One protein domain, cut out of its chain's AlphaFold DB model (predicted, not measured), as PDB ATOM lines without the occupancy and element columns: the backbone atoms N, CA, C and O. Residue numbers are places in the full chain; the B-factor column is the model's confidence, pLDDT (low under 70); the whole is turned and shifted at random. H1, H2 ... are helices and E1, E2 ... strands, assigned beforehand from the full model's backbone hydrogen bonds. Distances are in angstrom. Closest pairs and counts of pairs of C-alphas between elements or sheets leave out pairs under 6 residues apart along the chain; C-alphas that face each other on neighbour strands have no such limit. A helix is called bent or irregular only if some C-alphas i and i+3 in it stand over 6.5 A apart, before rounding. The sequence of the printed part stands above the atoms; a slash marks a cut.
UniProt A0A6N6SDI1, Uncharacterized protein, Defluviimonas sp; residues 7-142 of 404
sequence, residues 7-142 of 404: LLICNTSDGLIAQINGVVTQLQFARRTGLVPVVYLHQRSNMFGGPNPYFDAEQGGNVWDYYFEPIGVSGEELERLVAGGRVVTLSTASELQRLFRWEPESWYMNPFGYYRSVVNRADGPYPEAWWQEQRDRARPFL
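This is residues 7 to 142 of the 404 residues of an uncharacterized protein of Defluviimonas sp (UniProt A0A6N6SDI1). A small parallel sheet has the long helix H1 over one face; beyond H1, the helices H4, H5 and H6 with their links reach away as a looser second part, from which residues 123 to 129 stick out. The 136 printed residues, mostly helix by class, run E1 H1 E2 H2 H3 E3 H4 H5 H6: six named helices and three named strands, in sheet order E2 E1 E3. The whole is compact, with a radius of gyration of the C-alphas of 15.8 A, yet elongated, spanning 50 by 31 by 26 A.

Look first at E1, residues 7 to 9, between its parallel neighbours E2, residues 36 to 39, and E3, residues 87 to 89: N 9 and O 38 are 2.8 A apart, N 8 and O 88 2.8 A, both within hydrogen-bond range. H1, residues 16 to 33, is on the sheet along the strands at a height of 9.0 A, making two layers, helix over sheet; E1, H1, E2 form a strand-helix-strand unit, parallel neighbours joined through a helix, with a right-handed crossover. E2, E3 and the helices between them, H2, residues 64 to 67, and H3, residues 75 to 83, form a split unit, E1 lying between its strands, also right-handed. H2 is not on the sheet, and H3 only grazes it. With its residues 22 to 26 alone, H1 touches H4, residues 93 to 101, about perpendicular at 89 degrees, closest at the C-alphas of Thr 25 and Phe 100, 6.9 A. With its residues 24 to 27 alone, H1 touches residues 138 to 142 alone of H6, residues 128 to 142, at 80 degrees, about perpendicular; the closest C-alphas are those of Val 24 and Phe 141, 6.4 A. H5, residues 114 to 117, is close to H4 but not clearly touching, the closest C-alphas being those of Arg 101 and Tyr 114, 6.1 A. Every O i to N i+4 pair is within hydrogen-bond range in H1, H3 and H4, and 9 of 11 in H6; H2 and H5 are too short for such a pair.

Find C-alpha 7 at (150.950, 232.027, 186.302), where E1 begins. H1 runs 25.6 A from C-alpha 16 at (147.548, 236.401, 166.612). H6 runs 20.2 A to C-alpha 142 at (149.241, 247.171, 175.608) and is irregular, but only just: C-alphas 137 and 140 are 6.9 A apart.

The C-alphas of Gly 84 and Pro 125, the two farthest apart, are 52.1 A apart. The printed part has no cut; the long links are E2 to H2 and H4 to H5. The pLDDT is under 70 at residues 46 to 48, 91 and 112 to 124.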
ATOM      1  N   LEU A   7     151.969 232.401 187.277       95.19
ATOM      2  CA  LEU A   7     150.950 232.027 186.302       95.19
ATOM      3  C   LEU A   7     151.620 231.808 184.946       95.19
ATOM      4  O   LEU A   7     152.132 232.762 184.360       95.19
ATOM      5  N   LEU A   8     151.569 230.584 184.426       93.12
ATOM      6  CA  LEU A   8     151.938 230.305 183.044       93.12
ATOM      7  C   LEU A   8     150.783 230.695 182.120       93.12
ATOM      8  O   LEU A   8     149.732 230.051 182.098       93.12
ATOM      9  N   ILE A   9     150.993 231.757 181.351       92.75
ATOM     10  CA  ILE A   9     150.037 232.288 180.385       92.75
ATOM     11  C   ILE A   9     150.195 231.534 179.071       92.75
ATOM     12  O   ILE A   9     151.267 231.533 178.465       92.75
ATOM     13  N   CYS A  10     149.106 230.904 178.636       81.81
ATOM     14  CA  CYS A  10     149.093 230.005 177.485       81.81
ATOM     15  C   CYS A  10     148.292 230.580 176.311       81.81
ATOM     16  O   CYS A  10     147.426 231.444 176.476       81.81
ATOM     17  N   ASN A  11     148.575 230.069 175.115       82.38
ATOM     18  CA  ASN A  11     147.966 230.480 173.854       82.38
ATOM     19  C   ASN A  11     146.577 229.875 173.605       82.38
ATOM     20  O   ASN A  11     146.262 228.745 174.000       82.38
ATOM     21  N   THR A  12     145.788 230.595 172.810       78.88
ATOM     22  CA  THR A  12     144.641 230.039 172.080       78.88
ATOM     23  C   THR A  12     145.107 229.539 170.700       78.88
ATOM     24  O   THR A  12     146.220 229.853 170.274       78.88
ATOM     25  N   SER A  13     144.313 228.723 169.998       78.44
ATOM     26  CA  SER A  13     144.636 228.270 168.627       78.44
ATOM     27  C   SER A  13     144.109 229.224 167.546       78.44
ATOM     28  O   SER A  13     143.955 228.823 166.397       78.44
ATOM     29  N   ASP A  14     143.786 230.461 167.925       84.75
ATOM     30  CA  ASP A  14     143.195 231.469 167.046       84.75
ATOM     31  C   ASP A  14     144.272 232.374 166.417       84.75
ATOM     32  O   ASP A  14     145.475 232.228 166.665       84.75
ATOM     33  N   GLY A  15     143.824 233.352 165.621       89.38
ATOM     34  CA  GLY A  15     144.674 234.396 165.045       89.38
ATOM     35  C   GLY A  15     145.456 235.200 166.097       89.38
ATOM     36  O   GLY A  15     145.061 235.293 167.260       89.38
ATOM     37  N   LEU A  16     146.560 235.829 165.689       93.44
ATOM     38  CA  LEU A  16     147.548 236.401 166.612       93.44
ATOM     39  C   LEU A  16     146.957 237.463 167.547       93.44
ATOM     40  O   LEU A  16     147.221 237.441 168.745       93.44
ATOM     41  N   ILE A  17     146.090 238.346 167.040       93.69
ATOM     42  CA  ILE A  17     145.448 239.373 167.878       93.69
ATOM     43  C   ILE A  17     144.485 238.754 168.903       93.69
ATOM     44  O   ILE A  17     144.357 239.256 170.019       93.69
ATOM     45  N   ALA A  18     143.858 237.619 168.582       89.75
ATOM     46  CA  ALA A  18     143.072 236.864 169.554       89.75
ATOM     47  C   ALA A  18     143.965 236.203 170.620       89.75
ATOM     48  O   ALA A  18     143.580 236.186 171.789       89.75
ATOM     49  N   GLN A  19     145.174 235.750 170.265       92.38
ATOM     50  CA  GLN A  19     146.159 235.281 171.249       92.38
ATOM     51  C   GLN A  19     146.644 236.420 172.160       92.38
ATOM     52  O   GLN A  19     146.760 236.211 173.365       92.38
ATOM     53  N   ILE A  20     146.845 237.634 171.634       94.38
ATOM     54  CA  ILE A  20     147.179 238.825 172.441       94.38
ATOM     55  C   ILE A  20     146.046 239.159 173.408       94.38
ATOM     56  O   ILE A  20     146.298 239.358 174.593       94.38
ATOM     57  N   ASN A  21     144.795 239.153 172.935       92.19
ATOM     58  CA  ASN A  21     143.624 239.247 173.808       92.19
ATOM     59  C   ASN A  21     143.678 238.180 174.908       92.19
ATOM     60  O   ASN A  21     143.532 238.509 176.084       92.19
ATOM     61  N   GLY A  22     144.014 236.948 174.519       91.25
ATOM     62  CA  GLY A  22     144.304 235.819 175.392       91.25
ATOM     63  C   GLY A  22     145.264 236.134 176.537       91.25
ATOM     64  O   GLY A  22     144.989 235.841 177.704       91.25
ATOM     65  N   VAL A  23     146.397 236.736 176.186       94.44
ATOM     66  CA  VAL A  23     147.458 237.127 177.114       94.44
ATOM     67  C   VAL A  23     146.999 238.260 178.024       94.44
ATOM     68  O   VAL A  23     147.138 238.136 179.236       94.44
ATOM     69  N   VAL A  24     146.397 239.325 177.485       95.00
ATOM     70  CA  VAL A  24     145.931 240.476 178.283       95.00
ATOM     71  C   VAL A  24     144.947 240.028 179.361       95.00
ATOM     72  O   VAL A  24     145.105 240.397 180.524       95.00
ATOM     73  N   THR A  25     143.971 239.184 179.024       93.62
ATOM     74  CA  THR A  25     142.996 238.710 180.013       93.62
ATOM     75  C   THR A  25     143.656 237.875 181.118       93.62
ATOM     76  O   THR A  25     143.321 238.011 182.297       93.62
ATOM     77  N   GLN A  26     144.640 237.040 180.778       94.31
ATOM     78  CA  GLN A  26     145.390 236.260 181.768       94.31
ATOM     79  C   GLN A  26     146.343 237.131 182.606       94.31
ATOM     80  O   GLN A  26     146.504 236.876 183.797       94.31
ATOM     81  N   LEU A  27     146.913 238.202 182.041       95.31
ATOM     82  CA  LEU A  27     147.683 239.202 182.790       95.31
ATOM     83  C   LEU A  27     146.800 239.946 183.802       95.31
ATOM     84  O   LEU A  27     147.228 240.179 184.934       95.31
ATOM     85  N   GLN A  28     145.557 240.273 183.434       94.44
ATOM     86  CA  GLN A  28     144.575 240.829 184.371       94.44
ATOM     87  C   GLN A  28     144.305 239.857 185.525       94.44
ATOM     88  O   GLN A  28     144.330 240.261 186.686       94.44
ATOM     89  N   PHE A  29     144.118 238.568 185.226       94.06
ATOM     90  CA  PHE A  29     143.935 237.538 186.250       94.06
ATOM     91  C   PHE A  29     145.154 237.400 187.175       94.06
ATOM     92  O   PHE A  29     144.991 237.402 188.397       94.06
ATOM     93  N   ALA A  30     146.370 237.346 186.621       94.38
ATOM     94  CA  ALA A  30     147.612 237.324 187.398       94.38
ATOM     95  C   ALA A  30     147.705 238.521 188.351       94.38
ATOM     96  O   ALA A  30     147.939 238.341 189.546       94.38
ATOM     97  N   ARG A  31     147.425 239.734 187.853       93.06
ATOM     98  CA  ARG A  31     147.432 240.961 188.661       93.06
ATOM     99  C   ARG A  31     146.430 240.894 189.816       93.06
ATOM    100  O   ARG A  31     146.791 241.230 190.937       93.06
ATOM    101  N   ARG A  32     145.198 240.437 189.564       93.25
ATOM    102  CA  ARG A  32     144.154 240.325 190.601       93.25
ATOM    103  C   ARG A  32     144.453 239.264 191.659       93.25
ATOM    104  O   ARG A  32     144.016 239.397 192.795       93.25
ATOM    105  N   THR A  33     145.177 238.213 191.287       92.81
ATOM    106  CA  THR A  33     145.473 237.071 192.169       92.81
ATOM    107  C   THR A  33     146.863 237.123 192.803       92.81
ATOM    108  O   THR A  33     147.207 236.238 193.582       92.81
ATOM    109  N   GLY A  34     147.663 238.148 192.492       93.56
ATOM    110  CA  GLY A  34     149.031 238.289 192.995       93.56
ATOM    111  C   GLY A  34     150.008 237.245 192.441       93.56
ATOM    112  O   GLY A  34     151.022 236.967 193.077       93.56
ATOM    113  N   LEU A  35     149.705 236.640 191.287       95.06
ATOM    114  CA  LEU A  35     150.594 235.691 190.613       95.06
ATOM    115  C   LEU A  35     151.577 236.434 189.706       95.06
ATOM    116  O   LEU A  35     151.199 237.369 188.999       95.06
ATOM    117  N   VAL A  36     152.829 235.978 189.669       95.75
ATOM    118  CA  VAL A  36     153.840 236.512 188.745       95.75
ATOM    119  C   VAL A  36     153.601 235.922 187.347       95.75
ATOM    120  O   VAL A  36     153.670 234.700 187.196       95.75
ATOM    121  N   PRO A  37     153.291 236.728 186.314       96.06
ATOM    122  CA  PRO A  37     152.989 236.195 184.992       96.06
ATOM    123  C   PRO A  37     154.255 235.738 184.258       96.06
ATOM    124  O   PRO A  37     155.275 236.426 184.270       96.06
ATOM    125  N   VAL A  38     154.157 234.604 183.566       95.50
ATOM    126  CA  VAL A  38     155.150 234.117 182.598       95.50
ATOM    127  C   VAL A  38     154.423 233.814 181.297       95.50
ATOM    128  O   VAL A  38     153.526 232.971 181.283       95.50
ATOM    129  N   VAL A  39     154.767 234.502 180.208       94.88
ATOM    130  CA  VAL A  39     154.104 234.297 178.910       94.88
ATOM    131  C   VAL A  39     154.893 233.310 178.064       94.88
ATOM    132  O   VAL A  39     156.009 233.598 177.639       94.88
ATOM    133  N   TYR A  40     154.281 232.155 177.793       92.62
ATOM    134  CA  TYR A  40     154.872 231.116 176.958       92.62
ATOM    135  C   TYR A  40     153.824 230.535 176.003       92.62
ATOM    136  O   TYR A  40     153.012 229.674 176.356       92.62
ATOM    137  N   LEU A  41     153.828 231.011 174.759       92.44
ATOM    138  CA  LEU A  41     152.899 230.576 173.720       92.44
ATOM    139  C   LEU A  41     153.490 229.368 172.982       92.44
ATOM    140  O   LEU A  41     154.168 229.508 171.967       92.44
ATOM    141  N   HIS A  42     153.236 228.175 173.518       89.00
ATOM    142  CA  HIS A  42     153.794 226.912 173.031       89.00
ATOM    143  C   HIS A  42     153.300 226.542 171.613       89.00
ATOM    144  O   HIS A  42     152.284 227.045 171.122       89.00
ATOM    145  N   GLN A  43     153.969 225.569 170.977       90.62
ATOM    146  CA  GLN A  43     153.605 224.987 169.674       90.62
ATOM    147  C   GLN A  43     152.174 224.423 169.591       90.62
ATOM    148  O   GLN A  43     151.649 224.218 168.497       90.62
ATOM    149  N   ARG A  44     151.537 224.138 170.734       86.94
ATOM    150  CA  ARG A  44     150.155 223.652 170.829       86.94
ATOM    151  C   ARG A  44     149.390 224.531 171.802       86.94
ATOM    152  O   ARG A  44     149.944 224.925 172.821       86.94
ATOM    153  N   SER A  45     148.135 224.817 171.483       78.50
ATOM    154  CA  SER A  45     147.234 225.548 172.366       78.50
ATOM    155  C   SER A  45     146.740 224.661 173.502       78.50
ATOM    156  O   SER A  45     146.214 223.576 173.260       78.50
ATOM    157  N   ASN A  46     146.805 225.176 174.729       67.44
ATOM    158  CA  ASN A  46     146.197 224.530 175.896       67.44
ATOM    159  C   ASN A  46     144.665 224.684 175.929       67.44
ATOM    160  O   ASN A  46     143.979 223.923 176.604       67.44
ATOM    161  N   MET A  47     144.110 225.635 175.170       66.69
ATOM    162  CA  MET A  47     142.669 225.887 175.122       66.69
ATOM    163  C   MET A  47     141.924 224.915 174.203       66.69
ATOM    164  O   MET A  47     140.826 224.483 174.530       66.69
ATOM    165  N   PHE A  48     142.498 224.580 173.048       64.00
ATOM    166  CA  PHE A  48     141.822 223.753 172.037       64.00
ATOM    167  C   PHE A  48     142.616 222.503 171.641       64.00
ATOM    168  O   PHE A  48     142.158 221.717 170.816       64.00
ATOM    169  N   GLY A  49     143.825 222.315 172.181       72.69
ATOM    170  CA  GLY A  49     144.707 221.189 171.858       72.69
ATOM    171  C   GLY A  49     145.308 221.220 170.447       72.69
ATOM    172  O   GLY A  49     146.157 220.380 170.134       72.69
ATOM    173  N   GLY A  50     144.894 222.163 169.593       81.50
ATOM    174  CA  GLY A  50     145.383 222.342 168.225       81.50
ATOM    175  C   GLY A  50     146.779 222.976 168.146       81.50
ATOM    176  O   GLY A  50     147.273 223.505 169.145       81.50
ATOM    177  N   PRO A  51     147.439 222.924 166.975       88.75
ATOM    178  CA  PRO A  51     148.718 223.598 166.763       88.75
ATOM    179  C   PRO A  51     148.562 225.120 166.885       88.75
ATOM    180  O   PRO A  51     147.516 225.673 166.546       88.75
ATOM    181  N   ASN A  52     149.610 225.805 167.340       91.06
ATOM    182  CA  ASN A  52     149.669 227.260 167.276       91.06
ATOM    183  C   ASN A  52     149.878 227.688 165.808       91.06
ATOM    184  O   ASN A  52     150.877 227.271 165.209       91.06
ATOM    185  N   PRO A  53     148.988 228.513 165.224       91.50
ATOM    186  CA  PRO A  53     149.090 228.932 163.825       91.50
ATOM    187  C   PRO A  53     150.377 229.678 163.472       91.50
ATOM    188  O   PRO A  53     150.757 229.716 162.309       91.50
ATOM    189  N   TYR A  54     151.053 230.250 164.469       94.50
ATOM    190  CA  TYR A  54     152.233 231.089 164.280       94.50
ATOM    191  C   TYR A  54     153.533 230.424 164.736       94.50
ATOM    192  O   TYR A  54     154.576 231.061 164.657       94.50
ATOM    193  N   PHE A  55     153.484 229.177 165.219       94.44
ATOM    194  CA  PHE A  55     154.682 228.476 165.681       94.44
ATOM    195  C   PHE A  55     155.607 228.098 164.531       94.44
ATOM    196  O   PHE A  55     155.166 227.510 163.540       94.44
ATOM    197  N   ASP A  56     156.888 228.395 164.725       94.00
ATOM    198  CA  ASP A  56     157.973 228.099 163.806       94.00
ATOM    199  C   ASP A  56     159.198 227.662 164.617       94.00
ATOM    200  O   ASP A  56     159.783 228.449 165.362       94.00
ATOM    201  N   ALA A  57     159.575 226.389 164.498       93.00
ATOM    202  CA  ALA A  57     160.652 225.816 165.298       93.00
ATOM    203  C   ALA A  57     162.002 226.514 165.060       93.00
ATOM    204  O   ALA A  57     162.828 226.546 165.971       93.00
ATOM    205  N   GLU A  58     162.206 227.114 163.882       93.25
ATOM    206  CA  GLU A  58     163.429 227.856 163.553       93.25
ATOM    207  C   GLU A  58     163.523 229.194 164.305       93.25
ATOM    208  O   GLU A  58     164.618 229.715 164.505       93.25
ATOM    209  N   GLN A  59     162.392 229.735 164.771       92.56
ATOM    210  CA  GLN A  59     162.315 230.996 165.522       92.56
ATOM    211  C   GLN A  59     162.367 230.793 167.048       92.56
ATOM    212  O   GLN A  59     162.478 231.759 167.805       92.56
ATOM    213  N   GLY A  60     162.291 229.542 167.520       92.56
ATOM    214  CA  GLY A  60     162.375 229.169 168.934       92.56
ATOM    215  C   GLY A  60     161.080 228.594 169.520       92.56
ATOM    216  O   GLY A  60     160.039 228.539 168.872       92.56
ATOM    217  N   GLY A  61     161.136 228.140 170.776       91.62
ATOM    218  CA  GLY A  61     160.046 227.394 171.427       91.62
ATOM    219  C   GLY A  61     158.835 228.222 171.884       91.62
ATOM    220  O   GLY A  61     157.770 227.651 172.138       91.62
ATOM    221  N   ASN A  62     158.982 229.546 171.983       93.50
ATOM    222  CA  ASN A  62     157.968 230.461 172.501       93.50
ATOM    223  C   ASN A  62     157.537 231.466 171.428       93.50
ATOM    224  O   ASN A  62     158.268 232.405 171.126       93.50
ATOM    225  N   VAL A  63     156.316 231.322 170.905       95.06
ATOM    226  CA  VAL A  63     155.783 232.213 169.858       95.06
ATOM    227  C   VAL A  63     155.680 233.670 170.321       95.06
ATOM    228  O   VAL A  63     155.766 234.581 169.500       95.06
ATOM    229  N   TRP A  64     155.530 233.921 171.628       95.81
ATOM    230  CA  TRP A  64     155.531 235.282 172.175       95.81
ATOM    231  C   TRP A  64     156.816 236.030 171.820       95.81
ATOM    232  O   TRP A  64     156.779 237.171 171.350       95.81
ATOM    233  N   ASP A  65     157.944 235.341 171.970       95.44
ATOM    234  CA  ASP A  65     159.269 235.908 171.773       95.44
ATOM    235  C   ASP A  65     159.565 236.179 170.297       95.44
ATOM    236  O   ASP A  65     160.581 236.784 169.994       95.44
ATOM    237  N   TYR A  66     158.709 235.801 169.348       96.44
ATOM    238  CA  TYR A  66     158.927 236.181 167.950       96.44
ATOM    239  C   TYR A  66     158.649 237.674 167.739       96.44
ATOM    240  O   TYR A  66     159.290 238.324 166.912       96.44
ATOM    241  N   TYR A  67     157.714 238.232 168.514       97.50
ATOM    242  CA  TYR A  67     157.156 239.561 168.256       97.50
ATOM    243  C   TYR A  67     157.233 240.520 169.440       97.50
ATOM    244  O   TYR A  67     157.206 241.736 169.243       97.50
ATOM    245  N   PHE A  68     157.337 239.994 170.658       97.50
ATOM    246  CA  PHE A  68     157.301 240.769 171.892       97.50
ATOM    247  C   PHE A  68     158.566 240.559 172.723       97.50
ATOM    248  O   PHE A  68     159.342 239.619 172.517       97.50
ATOM    249  N   GLU A  69     158.805 241.483 173.644       96.56
ATOM    250  CA  GLU A  69     159.801 241.297 174.688       96.56
ATOM    251  C   GLU A  69     159.284 240.284 175.729       96.56
ATOM    252  O   GLU A  69     158.076 240.254 176.005       96.56
ATOM    253  N   PRO A  70     160.167 239.458 176.321       95.44
ATOM    254  CA  PRO A  70     159.763 238.458 177.303       95.44
ATOM    255  C   PRO A  70     159.043 239.066 178.512       95.44
ATOM    256  O   PRO A  70     159.435 240.116 179.029       95.44
ATOM    257  N   ILE A  71     158.013 238.369 178.999       95.50
ATOM    258  CA  ILE A  71     157.329 238.671 180.262       95.50
ATOM    259  C   ILE A  71     157.510 237.474 181.192       95.50
ATOM    260  O   ILE A  71     157.031 236.379 180.892       95.50
ATOM    261  N   GLY A  72     158.164 237.706 182.329       93.31
ATOM    262  CA  GLY A  72     158.456 236.682 183.326       93.31
ATOM    263  C   GLY A  72     159.888 236.160 183.231       93.31
ATOM    264  O   GLY A  72     160.814 236.902 182.909       93.31
ATOM    265  N   VAL A  73     160.070 234.888 183.578       92.06
ATOM    266  CA  VAL A  73     161.382 234.230 183.649       92.06
ATOM    267  C   VAL A  73     161.783 233.584 182.315       92.06
ATOM    268  O   VAL A  73     160.947 233.404 181.432       92.06
ATOM    269  N   SER A  74     163.058 233.206 182.176       88.38
ATOM    270  CA  SER A  74     163.545 232.439 181.021       88.38
ATOM    271  C   SER A  74     162.928 231.034 180.955       88.38
ATOM    272  O   SER A  74     162.416 230.528 181.953       88.38
ATOM    273  N   GLY A  75     163.026 230.373 179.795       84.62
ATOM    274  CA  GLY A  75     162.561 228.989 179.626       84.62
ATOM    275  C   GLY A  75     163.209 228.006 180.611       84.62
ATOM    276  O   GLY A  75     162.504 227.247 181.267       84.62
ATOM    277  N   GLU A  76     164.529 228.089 180.798       86.88
ATOM    278  CA  GLU A  76     165.257 227.248 181.765       86.88
ATOM    279  C   GLU A  76     164.769 227.457 183.208       86.88
ATOM    280  O   GLU A  76     164.607 226.507 183.973       86.88
ATOM    281  N   GLU A  77     164.513 228.708 183.603       91.25
ATOM    282  CA  GLU A  77     163.981 228.997 184.934       91.25
ATOM    283  C   GLU A  77     162.522 228.550 185.062       91.25
ATOM    284  O   GLU A  77     162.134 228.026 186.106       91.25
ATOM    285  N   LEU A  78     161.719 228.685 184.003       90.31
ATOM    286  CA  LEU A  78     160.350 228.181 183.978       90.31
ATOM    287  C   LEU A  78     160.315 226.669 184.236       90.31
ATOM    288  O   LEU A  78     159.523 226.226 185.068       90.31
ATOM    289  N   GLU A  79     161.193 225.884 183.609       89.94
ATOM    290  CA  GLU A  79     161.296 224.438 183.853       89.94
ATOM    291  C   GLU A  79     161.607 224.121 185.323       89.94
ATOM    292  O   GLU A  79     160.940 223.277 185.934       89.94
ATOM    293  N   ARG A  80     162.548 224.853 185.937       93.00
ATOM    294  CA  ARG A  80     162.860 224.714 187.371       93.00
ATOM    295  C   ARG A  80     161.664 225.057 188.259       93.00
ATOM    296  O   ARG A  80     161.387 224.344 189.226       93.00
ATOM    297  N   LEU A  81     160.934 226.127 187.944       93.00
ATOM    298  CA  LEU A  81     159.747 226.541 188.697       93.00
ATOM    299  C   LEU A  81     158.595 225.536 188.559       93.00
ATOM    300  O   LEU A  81     157.887 225.296 189.545       93.00
ATOM    301  N   VAL A  82     158.413 224.938 187.375       90.75
ATOM    302  CA  VAL A  82     157.437 223.862 187.136       90.75
ATOM    303  C   VAL A  82     157.797 222.633 187.968       90.75
ATOM    304  O   VAL A  82     156.955 222.158 188.730       90.75
ATOM    305  N   ALA A  83     159.048 222.164 187.904       91.31
ATOM    306  CA  ALA A  83     159.519 221.018 188.688       91.31
ATOM    307  C   ALA A  83     159.385 221.250 190.204       91.31
ATOM    308  O   ALA A  83     159.083 220.331 190.962       91.31
ATOM    309  N   GLY A  84     159.552 222.499 190.647       91.56
ATOM    310  CA  GLY A  84     159.355 222.916 192.035       91.56
ATOM    311  C   GLY A  84     157.896 223.141 192.456       91.56
ATOM    312  O   GLY A  84     157.674 223.594 193.580       91.56
ATOM    313  N   GLY A  85     156.906 222.903 191.586       92.12
ATOM    314  CA  GLY A  85     155.480 223.078 191.893       92.12
ATOM    315  C   GLY A  85     155.054 224.533 192.133       92.12
ATOM    316  O   GLY A  85     154.058 224.791 192.812       92.12
ATOM    317  N   ARG A  86     155.814 225.508 191.613       93.25
ATOM    318  CA  ARG A  86     155.575 226.951 191.823       93.25
ATOM    319  C   ARG A  86     154.742 227.603 190.723       93.25
ATOM    320  O   ARG A  86     154.337 228.756 190.880       93.25
ATOM    321  N   VAL A  87     154.487 226.881 189.638       92.69
ATOM    322  CA  VAL A  87     153.746 227.358 188.469       92.69
ATOM    323  C   VAL A  87     152.315 226.841 188.513       92.69
ATOM    324  O   VAL A  87     152.065 225.665 188.770       92.69
ATOM    325  N   VAL A  88     151.371 227.741 188.268       91.50
ATOM    326  CA  VAL A  88     149.956 227.453 188.050       91.50
ATOM    327  C   VAL A  88     149.639 227.758 186.597       91.50
ATOM    328  O   VAL A  88     150.123 228.744 186.047       91.50
ATOM    329  N   THR A  89     148.792 226.939 185.991       86.56
ATOM    330  CA  THR A  89     148.314 227.130 184.622       86.56
ATOM    331  C   THR A  89     146.800 227.019 184.632       86.56
ATOM    332  O   THR A  89     146.257 226.159 185.326       86.56
ATOM    333  N   LEU A  90     146.118 227.846 183.839       83.19
ATOM    334  CA  LEU A  90     144.715 227.616 183.490       83.19
ATOM    335  C   LEU A  90     144.691 226.480 182.460       83.19
ATOM    336  O   LEU A  90     144.827 226.705 181.258       83.19
ATOM    337  N   SER A  91     144.685 225.245 182.959       67.31
ATOM    338  CA  SER A  91     144.994 224.040 182.184       67.31
ATOM    339  C   SER A  91     143.813 223.537 181.364       67.31
ATOM    340  O   SER A  91     143.994 222.691 180.487       67.31
ATOM    341  N   THR A  92     142.610 224.056 181.613       72.62
ATOM    342  CA  THR A  92     141.406 223.643 180.898       72.62
ATOM    343  C   THR A  92     140.881 224.731 179.966       72.62
ATOM    344  O   THR A  92     140.853 225.924 180.281       72.62
ATOM    345  N   ALA A  93     140.343 224.291 178.825       74.81
ATOM    346  CA  ALA A  93     139.570 225.136 177.920       74.81
ATOM    347  C   ALA A  93     138.466 225.907 178.664       74.81
ATOM    348  O   ALA A  93     138.220 227.074 178.375       74.81
ATOM    349  N   SER A  94     137.820 225.260 179.639       79.50
ATOM    350  CA  SER A  94     136.728 225.822 180.433       79.50
ATOM    351  C   SER A  94     137.169 226.990 181.315       79.50
ATOM    352  O   SER A  94     136.450 227.986 181.386       79.50
ATOM    353  N   GLU A  95     138.338 226.912 181.954       82.94
ATOM    354  CA  GLU A  95     138.888 228.013 182.761       82.94
ATOM    355  C   GLU A  95     139.207 229.230 181.896       82.94
ATOM    356  O   GLU A  95     138.807 230.349 182.222       82.94
ATOM    357  N   LEU A  96     139.848 229.008 180.747       81.81
ATOM    358  CA  LEU A  96     140.131 230.071 179.786       81.81
ATOM    359  C   LEU A  96     138.833 230.669 179.216       81.81
ATOM    360  O   LEU A  96     138.665 231.887 179.212       81.81
ATOM    361  N   GLN A  97     137.860 229.844 178.811       81.38
ATOM    362  CA  GLN A  97     136.548 230.321 178.346       81.38
ATOM    363  C   GLN A  97     135.813 231.121 179.427       81.38
ATOM    364  O   GLN A  97     135.187 232.134 179.110       81.38
ATOM    365  N   ARG A  98     135.885 230.702 180.698       84.06
ATOM    366  CA  ARG A  98     135.328 231.463 181.824       84.06
ATOM    367  C   ARG A  98     135.964 232.840 181.902       84.06
ATOM    368  O   ARG A  98     135.235 233.824 181.976       84.06
ATOM    369  N   LEU A  99     137.285 232.912 181.817       85.12
ATOM    370  CA  LEU A  99     137.998 234.176 181.892       85.12
ATOM    371  C   LEU A  99     137.652 235.114 180.717       85.12
ATOM    372  O   LEU A  99     137.437 236.302 180.938       85.12
ATOM    373  N   PHE A 100     137.530 234.587 179.493       81.75
ATOM    374  CA  PHE A 100     137.227 235.381 178.291       81.75
ATOM    375  C   PHE A 100     135.766 235.784 178.129       81.75
ATOM    376  O   PHE A 100     135.471 236.755 177.437       81.75
ATOM    377  N   ARG A 101     134.834 234.997 178.671       79.88
ATOM    378  CA  ARG A 101     133.399 235.198 178.429       79.88
ATOM    379  C   ARG A 101     132.646 235.612 179.677       79.88
ATOM    380  O   ARG A 101     131.672 236.340 179.557       79.88
ATOM    381  N   TRP A 102     133.056 235.182 180.860       81.00
ATOM    382  CA  TRP A 102     132.188 235.208 182.036       81.00
ATOM    383  C   TRP A 102     132.753 235.970 183.230       81.00
ATOM    384  O   TRP A 102     131.992 236.235 184.152       81.00
ATOM    385  N   GLU A 103     134.034 236.333 183.216       86.50
ATOM    386  CA  GLU A 103     134.672 237.078 184.301       86.50
ATOM    387  C   GLU A 103     134.452 238.597 184.154       86.50
ATOM    388  O   GLU A 103     135.088 239.210 183.296       86.50
ATOM    389  N   PRO A 104     133.598 239.241 184.976       84.38
ATOM    390  CA  PRO A 104     133.180 240.626 184.750       84.38
ATOM    391  C   PRO A 104     134.317 241.645 184.790       84.38
ATOM    392  O   PRO A 104     134.171 242.722 184.222       84.38
ATOM    393  N   GLU A 105     135.437 241.323 185.440       85.81
ATOM    394  CA  GLU A 105     136.628 242.181 185.531       85.81
ATOM    395  C   GLU A 105     137.649 241.943 184.407       85.81
ATOM    396  O   GLU A 105     138.704 242.580 184.365       85.81
ATOM    397  N   SER A 106     137.375 241.014 183.493       89.62
ATOM    398  CA  SER A 106     138.152 240.853 182.265       89.62
ATOM    399  C   SER A 106     137.868 241.984 181.281       89.62
ATOM    400  O   SER A 106     136.800 242.601 181.294       89.62
ATOM    401  N   TRP A 107     138.818 242.261 180.394       90.81
ATOM    402  CA  TRP A 107     138.521 243.032 179.190       90.81
ATOM    403  C   TRP A 107     137.856 242.139 178.135       90.81
ATOM    404  O   TRP A 107     138.158 240.946 178.030       90.81
ATOM    405  N   TYR A 108     136.972 242.734 177.339       87.62
ATOM    406  CA  TYR A 108     136.223 242.047 176.297       87.62
ATOM    407  C   TYR A 108     136.425 242.724 174.944       87.62
ATOM    408  O   TYR A 108     135.844 243.769 174.666       87.62
ATOM    409  N   MET A 109     137.181 242.077 174.053       86.81
ATOM    410  CA  MET A 109     137.352 242.537 172.664       86.81
ATOM    411  C   MET A 109     136.068 242.441 171.826       86.81
ATOM    412  O   MET A 109     135.975 242.984 170.731       86.81
ATOM    413  N   ASN A 110     135.088 241.685 172.312       79.00
ATOM    414  CA  ASN A 110     133.830 241.410 171.641       79.00
ATOM    415  C   ASN A 110     132.729 241.246 172.703       79.00
ATOM    416  O   ASN A 110     133.006 240.661 173.756       79.00
ATOM    417  N   PRO A 111     131.479 241.669 172.444       70.88
ATOM    418  CA  PRO A 111     130.376 241.535 173.398       70.88
ATOM    419  C   PRO A 111     129.831 240.093 173.461       70.88
ATOM    420  O   PRO A 111     128.706 239.803 173.052       70.88
ATOM    421  N   PHE A 112     130.632 239.158 173.980       69.69
ATOM    422  CA  PHE A 112     130.227 237.777 174.271       69.69
ATOM    423  C   PHE A 112     129.935 237.557 175.765       69.69
ATOM    424  O   PHE A 112     130.310 238.351 176.622       69.69
ATOM    425  N   GLY A 113     129.308 236.415 176.075       65.56
ATOM    426  CA  GLY A 113     129.217 235.881 177.438       65.56
ATOM    427  C   GLY A 113     128.421 236.761 178.404       65.56
ATOM    428  O   GLY A 113     127.279 237.108 178.102       65.56
ATOM    429  N   TYR A 114     129.017 237.107 179.549       60.38
ATOM    430  CA  TYR A 114     128.422 237.894 180.635       60.38
ATOM    431  C   TYR A 114     127.775 239.179 180.111       60.38
ATOM    432  O   TYR A 114     126.619 239.471 180.414       60.38
ATOM    433  N   TYR A 115     128.462 239.900 179.225       62.75
ATOM    434  CA  TYR A 115     127.949 241.152 178.674       62.75
ATOM    435  C   TYR A 115     126.924 240.965 177.550       62.75
ATOM    436  O   TYR A 115     126.163 241.885 177.277       62.75
ATOM    437  N   ARG A 116     126.799 239.768 176.957       59.97
ATOM    438  CA  ARG A 116     125.660 239.455 176.075       59.97
ATOM    439  C   ARG A 116     124.360 239.310 176.870       59.97
ATOM    440  O   ARG A 116     123.296 239.669 176.374       59.97
ATOM    441  N   SER A 117     124.433 238.780 178.095       51.28
ATOM    442  CA  SER A 117     123.268 238.693 178.989       51.28
ATOM    443  C   SER A 117     122.883 240.034 179.616       51.28
ATOM    444  O   SER A 117     121.724 240.218 179.986       51.28
ATOM    445  N   VAL A 118     123.818 240.983 179.702       46.84
ATOM    446  CA  VAL A 118     123.594 242.320 180.261       46.84
ATOM    447  C   VAL A 118     123.351 243.310 179.115       46.84
ATOM    448  O   VAL A 118     124.234 244.065 178.728       46.84
ATOM    449  N   VAL A 119     122.117 243.303 178.595       50.47
ATOM    450  CA  VAL A 119     121.584 244.211 177.554       50.47
ATOM    451  C   VAL A 119     122.214 243.991 176.167       50.47
ATOM    452  O   VAL A 119     123.406 244.168 175.958       50.47
ATOM    453  N   ASN A 120     121.385 243.609 175.192       48.66
ATOM    454  CA  ASN A 120     121.784 243.220 173.835       48.66
ATOM    455  C   ASN A 120     122.420 244.396 173.049       48.66
ATOM    456  O   ASN A 120     121.739 245.096 172.309       48.66
ATOM    457  N   ARG A 121     123.725 244.639 173.242       57.12
ATOM    458  CA  ARG A 121     124.500 245.782 172.702       57.12
ATOM    459  C   ARG A 121     125.056 245.585 171.286       57.12
ATOM    460  O   ARG A 121     125.657 246.499 170.723       57.12
ATOM    461  N   ALA A 122     124.905 244.393 170.722       53.97
ATOM    462  CA  ALA A 122     125.383 244.093 169.376       53.97
ATOM    463  C   ALA A 122     124.371 244.449 168.276       53.97
ATOM    464  O   ALA A 122     124.761 244.725 167.144       53.97
ATOM    465  N   ASP A 123     123.084 244.480 168.627       59.47
ATOM    466  CA  ASP A 123     121.985 244.842 167.739       59.47
ATOM    467  C   ASP A 123     121.451 246.215 168.180       59.47
ATOM    468  O   ASP A 123     120.647 246.310 169.104       59.47
ATOM    469  N   GLY A 124     121.949 247.302 167.583       64.19
ATOM    470  CA  GLY A 124     121.553 248.657 167.981       64.19
ATOM    471  C   GLY A 124     122.605 249.725 167.679       64.19
ATOM    472  O   GLY A 124     123.562 249.437 166.961       64.19
ATOM    473  N   PRO A 125     122.437 250.960 168.182       71.50
ATOM    474  CA  PRO A 125     123.433 252.015 168.011       71.50
ATOM    475  C   PRO A 125     124.776 251.620 168.639       71.50
ATOM    476  O   PRO A 125     124.828 250.783 169.541       71.50
ATOM    477  N   TYR A 126     125.858 252.246 168.171       80.75
ATOM    478  CA  TYR A 126     127.203 252.005 168.688       80.75
ATOM    479  C   TYR A 126     127.276 252.301 170.201       80.75
ATOM    480  O   TYR A 126     127.060 253.447 170.603       80.75
ATOM    481  N   PRO A 127     127.568 251.309 171.067       83.69
ATOM    482  CA  PRO A 127     127.581 251.496 172.516       83.69
ATOM    483  C   PRO A 127     128.930 252.074 172.972       83.69
ATOM    484  O   PRO A 127     129.730 251.386 173.607       83.69
ATOM    485  N   GLU A 128     129.181 253.338 172.633       86.06
ATOM    486  CA  GLU A 128     130.480 254.007 172.785       86.06
ATOM    487  C   GLU A 128     131.078 253.886 174.190       86.06
ATOM    488  O   GLU A 128     132.203 253.414 174.336       86.06
ATOM    489  N   ALA A 129     130.302 254.213 175.228       87.75
ATOM    490  CA  ALA A 129     130.772 254.161 176.613       87.75
ATOM    491  C   ALA A 129     131.265 252.763 177.024       87.75
ATOM    492  O   ALA A 129     132.258 252.637 177.733       87.75
ATOM    493  N   TRP A 130     130.601 251.704 176.550       87.31
ATOM    494  CA  TRP A 130     131.027 250.340 176.856       87.31
ATOM    495  C   TRP A 130     132.301 249.962 176.116       87.31
ATOM    496  O   TRP A 130     133.201 249.390 176.718       87.31
ATOM    497  N   TRP A 131     132.390 250.282 174.824       89.19
ATOM    498  CA  TRP A 131     133.603 250.019 174.053       89.19
ATOM    499  C   TRP A 131     134.801 250.764 174.632       89.19
ATOM    500  O   TRP A 131     135.873 250.177 174.766       89.19
ATOM    501  N   GLN A 132     134.611 252.016 175.047       91.56
ATOM    502  CA  GLN A 132     135.665 252.777 175.701       91.56
ATOM    503  C   GLN A 132     136.080 252.139 177.031       91.56
ATOM    504  O   GLN A 132     137.270 251.937 177.250       91.56
ATOM    505  N   GLU A 133     135.120 251.721 177.865       91.56
ATOM    506  CA  GLU A 133     135.401 250.984 179.103       91.56
ATOM    507  C   GLU A 133     136.227 249.713 178.832       91.56
ATOM    508  O   GLU A 133     137.205 249.443 179.530       91.56
ATOM    509  N   GLN A 134     135.879 248.933 177.800       92.12
ATOM    510  CA  GLN A 134     136.627 247.721 177.453       92.12
ATOM    511  C   GLN A 134     138.044 248.022 176.963       92.12
ATOM    512  O   GLN A 134     138.983 247.320 177.349       92.12
ATOM    513  N   ARG A 135     138.224 249.071 176.154       94.25
ATOM    514  CA  ARG A 135     139.554 249.511 175.708       94.25
ATOM    515  C   ARG A 135     140.402 249.954 176.889       94.25
ATOM    516  O   ARG A 135     141.549 249.526 177.001       94.25
ATOM    517  N   ASP A 136     139.834 250.734 177.801       94.50
ATOM    518  CA  ASP A 136     140.535 251.246 178.981       94.50
ATOM    519  C   ASP A 136     140.984 250.117 179.924       94.50
ATOM    520  O   ASP A 136     142.036 250.217 180.551       94.50
ATOM    521  N   ARG A 137     140.273 248.981 179.956       94.19
ATOM    522  CA  ARG A 137     140.718 247.773 180.679       94.19
ATOM    523  C   ARG A 137     141.943 247.094 180.052       94.19
ATOM    524  O   ARG A 137     142.699 246.439 180.773       94.19
ATOM    525  N   ALA A 138     142.131 247.213 178.736       94.88
ATOM    526  CA  ALA A 138     143.242 246.603 177.998       94.88
ATOM    527  C   ALA A 138     144.469 247.531 177.867       94.88
ATOM    528  O   ALA A 138     145.604 247.043 177.814       94.88
ATOM    529  N   ARG A 139     144.266 248.856 177.863       94.31
ATOM    530  CA  ARG A 139     145.320 249.881 177.704       94.31
ATOM    531  C   ARG A 139     146.520 249.731 178.648       94.31
ATOM    532  O   ARG A 139     147.631 249.723 178.116       94.31
ATOM    533  N   PRO A 140     146.351 249.480 179.966       93.62
ATOM    534  CA  PRO A 140     147.479 249.328 180.891       93.62
ATOM    535  C   PRO A 140     148.461 248.218 180.513       93.62
ATOM    536  O   PRO A 140     149.602 248.182 180.978       93.62
ATOM    537  N   PHE A 141     147.998 247.258 179.713       94.00
ATOM    538  CA  PHE A 141     148.806 246.134 179.281       94.00
ATOM    539  C   PHE A 141     149.464 246.397 177.934       94.00
ATOM    540  O   PHE A 141     150.633 246.074 177.786       94.00
ATOM    541  N   LEU A 142     148.751 246.991 176.977       89.81
ATOM    542  CA  LEU A 142     149.241 247.171 175.608       89.81
ATOM    543  C   LEU A 142     149.825 248.559 175.348       89.81
ATOM    544  O   LEU A 142     150.964 248.665 174.912       89.81
TER     545      LEU A 142